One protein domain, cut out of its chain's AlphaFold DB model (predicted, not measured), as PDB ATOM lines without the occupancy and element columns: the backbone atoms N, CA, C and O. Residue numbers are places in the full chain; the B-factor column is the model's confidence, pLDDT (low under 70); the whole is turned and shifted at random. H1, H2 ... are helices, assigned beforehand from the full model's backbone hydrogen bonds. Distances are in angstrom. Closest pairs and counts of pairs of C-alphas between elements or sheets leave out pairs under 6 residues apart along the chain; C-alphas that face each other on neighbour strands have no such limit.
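What this domain is: This is residues 36 to 76 of the 224 residues of the protein "Pept_C1 domain-containing protein" of Eucalyptus grandis (UniProt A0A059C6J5). One long straight helix, H2, makes the length of this domain, and a short helix, H1, is set crosswise beside the part of H2 nearer its first residue, joined to it by a loop. The last part of H2, residues 68 to 76, sticks out free. The printed part has 41 residues with two named helices, H1 then H2, and no named strand, and its class is all helix. It is loose, with a radius of gyration of the C-alphas of 11.4 A, and elongated, spanning 37 by 20 by 13 A.

Where its parts are: Find C-alpha 53 at (-39.147, 28.822, -18.471); from there H2, residues 53 to 76, runs 34.6 A to C-alpha 76 at (-13.079, 35.370, 3.282). Then look at C-alpha 36 at (-26.599, 31.784, -17.792), where H1, residues 36 to 45, begins its 14.3 A.

How they stand to each other: Look at residues 60 to 63 of H2, which alone touch H1, and only just, with 3 pairs of C-alphas within 8 A. The closest C-alphas, of His 39 and Gln 60, are 6.3 A apart. The two lines are about perpendicular, at 88 degrees. In H1 and H2 every O i to N i+4 pair is within hydrogen-bond range.

The domain as a whole: The C-alphas farthest apart, of Glu 51 and His 76, are 37.0 A apart. The link from H1 to H2 is short, with 7 residues. The printed part has no cut, and no printed residue is under 70 in pLDDT.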
ATOM      1  N   ALA A  36     -25.745  32.648 -16.985       92.50
ATOM      2  CA  ALA A  36     -26.599  31.784 -17.792       92.50
ATOM      3  C   ALA A  36     -25.844  30.565 -18.352       92.50
ATOM      4  O   ALA A  36     -26.352  29.446 -18.291       92.50
ATOM      5  N   GLU A  37     -24.632  30.765 -18.870       94.12
ATOM      6  CA  GLU A  37     -23.779  29.690 -19.386       94.12
ATOM      7  C   GLU A  37     -23.293  28.772 -18.263       94.12
ATOM      8  O   GLU A  37     -23.347  27.553 -18.415       94.12
ATOM      9  N   GLN A  38     -22.899  29.335 -17.119       94.31
ATOM     10  CA  GLN A  38     -22.512  28.562 -15.937       94.31
ATOM     11  C   GLN A  38     -23.669  27.713 -15.411       94.31
ATOM     12  O   GLN A  38     -23.502  26.518 -15.172       94.31
ATOM     13  N   HIS A  39     -24.868  28.291 -15.305       94.94
ATOM     14  CA  HIS A  39     -26.065  27.552 -14.913       94.94
ATOM     15  C   HIS A  39     -26.390  26.440 -15.923       94.94
ATOM     16  O   HIS A  39     -26.754  25.336 -15.530       94.94
ATOM     17  N   GLN A  40     -26.209  26.682 -17.226       94.00
ATOM     18  CA  GLN A  40     -26.422  25.669 -18.264       94.00
ATOM     19  C   GLN A  40     -25.395  24.527 -18.191       94.00
ATOM     20  O   GLN A  40     -25.764  23.362 -18.356       94.00
ATOM     21  N   GLN A  41     -24.125  24.834 -17.917       94.44
ATOM     22  CA  GLN A  41     -23.084  23.831 -17.685       94.44
ATOM     23  C   GLN A  41     -23.387  23.008 -16.432       94.44
ATOM     24  O   GLN A  41     -23.401  21.783 -16.506       94.44
ATOM     25  N   TRP A  42     -23.739  23.667 -15.327       93.88
ATOM     26  CA  TRP A  42     -24.145  23.014 -14.084       93.88
ATOM     27  C   TRP A  42     -25.363  22.102 -14.282       93.88
ATOM     28  O   TRP A  42     -25.358  20.950 -13.856       93.88
ATOM     29  N   MET A  43     -26.392  22.560 -14.999       93.94
ATOM     30  CA  MET A  43     -27.539  21.711 -15.327       93.94
ATOM     31  C   MET A  43     -27.137  20.493 -16.161       93.94
ATOM     32  O   MET A  43     -27.695  19.415 -15.972       93.94
ATOM     33  N   THR A  44     -26.170  20.644 -17.067       94.12
ATOM     34  CA  THR A  44     -25.668  19.534 -17.888       94.12
ATOM     35  C   THR A  44     -24.912  18.517 -17.036       94.12
ATOM     36  O   THR A  44     -25.157  17.318 -17.149       94.12
ATOM     37  N   GLU A  45     -24.034  18.989 -16.153       94.31
ATOM     38  CA  GLU A  45     -23.242  18.158 -15.243       94.31
ATOM     39  C   GLU A  45     -24.125  17.371 -14.265       94.31
ATOM     40  O   GLU A  45     -23.939  16.170 -14.080       94.31
ATOM     41  N   TYR A  46     -25.131  18.028 -13.685       91.69
ATOM     42  CA  TYR A  46     -26.022  17.442 -12.679       91.69
ATOM     43  C   TYR A  46     -27.342  16.911 -13.251       91.69
ATOM     44  O   TYR A  46     -28.263  16.611 -12.488       91.69
ATOM     45  N   VAL A  47     -27.442  16.792 -14.580       94.38
ATOM     46  CA  VAL A  47     -28.601  16.247 -15.308       94.38
ATOM     47  C   VAL A  47     -29.922  16.887 -14.844       94.38
ATOM     48  O   VAL A  47     -30.893  16.217 -14.493       94.38
ATOM     49  N   ARG A  48     -29.949  18.221 -14.792       92.25
ATOM     50  CA  ARG A  48     -31.121  19.026 -14.427       92.25
ATOM     51  C   ARG A  48     -31.826  19.541 -15.676       92.25
ATOM     52  O   ARG A  48     -31.194  20.037 -16.606       92.25
ATOM     53  N   THR A  49     -33.152  19.479 -15.663       93.44
ATOM     54  CA  THR A  49     -34.020  20.007 -16.720       93.44
ATOM     55  C   THR A  49     -35.202  20.736 -16.095       93.44
ATOM     56  O   THR A  49     -35.700  20.307 -15.058       93.44
ATOM     57  N   TYR A  50     -35.669  21.799 -16.749       92.44
ATOM     58  CA  TYR A  50     -36.856  22.557 -16.351       92.44
ATOM     59  C   TYR A  50     -37.857  22.544 -17.498       92.44
ATOM     60  O   TYR A  50     -37.481  22.837 -18.635       92.44
ATOM     61  N   GLU A  51     -39.108  22.201 -17.204       93.56
ATOM     62  CA  GLU A  51     -40.192  22.253 -18.191       93.56
ATOM     63  C   GLU A  51     -40.708  23.689 -18.363       93.56
ATOM     64  O   GLU A  51     -40.952  24.127 -19.485       93.56
ATOM     65  N   ASP A  52     -40.812  24.444 -17.265       95.88
ATOM     66  CA  ASP A  52     -41.283  25.828 -17.262       95.88
ATOM     67  C   ASP A  52     -40.114  26.836 -17.373       95.88
ATOM     68  O   ASP A  52     -39.197  26.842 -16.540       95.88
ATOM     69  N   PRO A  53     -40.128  27.747 -18.367       95.00
ATOM     70  CA  PRO A  53     -39.147  28.822 -18.471       95.00
ATOM     71  C   PRO A  53     -39.093  29.756 -17.252       95.00
ATOM     72  O   PRO A  53     -38.017  30.271 -16.940       95.00
ATOM     73  N   GLN A  54     -40.214  29.994 -16.559       94.94
ATOM     74  CA  GLN A  54     -40.233  30.853 -15.367       94.94
ATOM     75  C   GLN A  54     -39.555  30.162 -14.184       94.94
ATOM     76  O   GLN A  54     -38.736  30.770 -13.493       94.94
ATOM     77  N   GLU A  55     -39.833  28.873 -14.000       94.69
ATOM     78  CA  GLU A  55     -39.120  28.018 -13.058       94.69
ATOM     79  C   GLU A  55     -37.606  28.028 -13.334       94.69
ATOM     80  O   GLU A  55     -36.815  28.288 -12.422       94.69
ATOM     81  N   LYS A  56     -37.195  27.856 -14.599       94.56
ATOM     82  CA  LYS A  56     -35.780  27.935 -14.998       94.56
ATOM     83  C   LYS A  56     -35.148  29.276 -14.620       94.56
ATOM     84  O   LYS A  56     -34.039  29.293 -14.090       94.56
ATOM     85  N   ALA A  57     -35.834  30.389 -14.881       94.44
ATOM     86  CA  ALA A  57     -35.337  31.725 -14.550       94.44
ATOM     87  C   ALA A  57     -35.184  31.920 -13.031       94.44
ATOM     88  O   ALA A  57     -34.167  32.445 -12.576       94.44
ATOM     89  N   LYS A  58     -36.148  31.435 -12.238       95.81
ATOM     90  CA  LYS A  58     -36.076  31.450 -10.772       95.81
ATOM     91  C   LYS A  58     -34.865  30.669 -10.260       95.81
ATOM     92  O   LYS A  58     -34.114  31.185  -9.438       95.81
ATOM     93  N   TYR A  59     -34.654  29.443 -10.737       93.31
ATOM     94  CA  TYR A  59     -33.509  28.644 -10.294       93.31
ATOM     95  C   TYR A  59     -32.172  29.184 -10.791       93.31
ATOM     96  O   TYR A  59     -31.189  29.069 -10.069       93.31
ATOM     97  N   GLN A  60     -32.132  29.847 -11.949       95.38
ATOM     98  CA  GLN A  60     -30.936  30.559 -12.391       95.38
ATOM     99  C   GLN A  60     -30.573  31.715 -11.446       95.38
ATOM    100  O   GLN A  60     -29.393  31.921 -11.175       95.38
ATOM    101  N   ALA A  61     -31.559  32.453 -10.921       95.06
ATOM    102  CA  ALA A  61     -31.312  33.498  -9.924       95.06
ATOM    103  C   ALA A  61     -30.774  32.908  -8.609       95.06
ATOM    104  O   ALA A  61     -29.760  33.372  -8.099       95.06
ATOM    105  N   ILE A  62     -31.379  31.817  -8.123       94.31
ATOM    106  CA  ILE A  62     -30.892  31.091  -6.935       94.31
ATOM    107  C   ILE A  62     -29.470  30.554  -7.161       94.31
ATOM    108  O   ILE A  62     -28.624  30.631  -6.275       94.31
ATOM    109  N   PHE A  63     -29.187  30.018  -8.351       95.12
ATOM    110  CA  PHE A  63     -27.853  29.561  -8.731       95.12
ATOM    111  C   PHE A  63     -26.833  30.704  -8.660       95.12
ATOM    112  O   PHE A  63     -25.756  30.510  -8.105       95.12
ATOM    113  N   ALA A  64     -27.188  31.892  -9.157       94.50
ATOM    114  CA  ALA A  64     -26.339  33.079  -9.092       94.50
ATOM    115  C   ALA A  64     -26.042  33.501  -7.643       94.50
ATOM    116  O   ALA A  64     -24.884  33.721  -7.296       94.50
ATOM    117  N   GLU A  65     -27.067  33.554  -6.788       95.00
ATOM    118  CA  GLU A  65     -26.917  33.897  -5.366       95.00
ATOM    119  C   GLU A  65     -26.035  32.887  -4.617       95.00
ATOM    120  O   GLU A  65     -25.192  33.268  -3.802       95.00
ATOM    121  N   ASN A  66     -26.200  31.593  -4.903       93.69
ATOM    122  CA  ASN A  66     -25.376  30.542  -4.310       93.69
ATOM    123  C   ASN A  66     -23.926  30.614  -4.793       93.69
ATOM    124  O   ASN A  66     -23.012  30.421  -3.993       93.69
ATOM    125  N   LEU A  67     -23.708  30.892  -6.080       92.81
ATOM    126  CA  LEU A  67     -22.370  31.040  -6.640       92.81
ATOM    127  C   LEU A  67     -21.631  32.209  -5.986       92.81
ATOM    128  O   LEU A  67     -20.524  32.017  -5.488       92.81
ATOM    129  N   GLN A  68     -22.280  33.372  -5.906       93.06
ATOM    130  CA  GLN A  68     -21.717  34.548  -5.251       93.06
ATOM    131  C   GLN A  68     -21.372  34.258  -3.786       93.06
ATOM    132  O   GLN A  68     -20.268  34.550  -3.339       93.06
ATOM    133  N   PHE A  69     -22.277  33.608  -3.047       91.38
ATOM    134  CA  PHE A  69     -22.007  33.215  -1.665       91.38
ATOM    135  C   PHE A  69     -20.764  32.322  -1.540       91.38
ATOM    136  O   PHE A  69     -19.959  32.507  -0.631       91.38
ATOM    137  N   ILE A  70     -20.596  31.353  -2.444       89.00
ATOM    138  CA  ILE A  70     -19.436  30.453  -2.441       89.00
ATOM    139  C   ILE A  70     -18.141  31.226  -2.717       89.00
ATOM    140  O   ILE A  70     -17.123  30.944  -2.084       89.00
ATOM    141  N   GLU A  71     -18.155  32.164  -3.661       89.88
ATOM    142  CA  GLU A  71     -16.996  33.000  -3.998       89.88
ATOM    143  C   GLU A  71     -16.600  33.911  -2.831       89.88
ATOM    144  O   GLU A  71     -15.433  33.922  -2.430       89.88
ATOM    145  N   ASP A  72     -17.578  34.582  -2.218       88.31
ATOM    146  CA  ASP A  72     -17.374  35.433  -1.044       88.31
ATOM    147  C   ASP A  72     -16.826  34.625   0.142       88.31
ATOM    148  O   ASP A  72     -15.862  35.035   0.793       88.31
ATOM    149  N   PHE A  73     -17.395  33.442   0.397       84.00
ATOM    150  CA  PHE A  73     -16.959  32.562   1.480       84.00
ATOM    151  C   PHE A  73     -15.519  32.069   1.284       84.00
ATOM    152  O   PHE A  73     -14.719  32.081   2.226       84.00
ATOM    153  N   LYS A  74     -15.154  31.675   0.058       84.56
ATOM    154  CA  LYS A  74     -13.776  31.280  -0.274       84.56
ATOM    155  C   LYS A  74     -12.800  32.432  -0.066       84.56
ATOM    156  O   LYS A  74     -11.800  32.249   0.621       84.56
ATOM    157  N   SER A  75     -13.126  33.611  -0.591       86.12
ATOM    158  CA  SER A  75     -12.313  34.822  -0.439       86.12
ATOM    159  C   SER A  75     -12.113  35.188   1.033       86.12
ATOM    160  O   SER A  75     -10.992  35.457   1.466       86.12
ATOM    161  N   HIS A  76     -13.174  35.124   1.845       82.00
ATOM    162  CA  HIS A  76     -13.079  35.370   3.282       82.00
ATOM    163  C   HIS A  76     -12.168  34.355   3.978       82.00
ATOM    164  O   HIS A  76     -11.311  34.739   4.772       82.00
TER     165      HIS A  76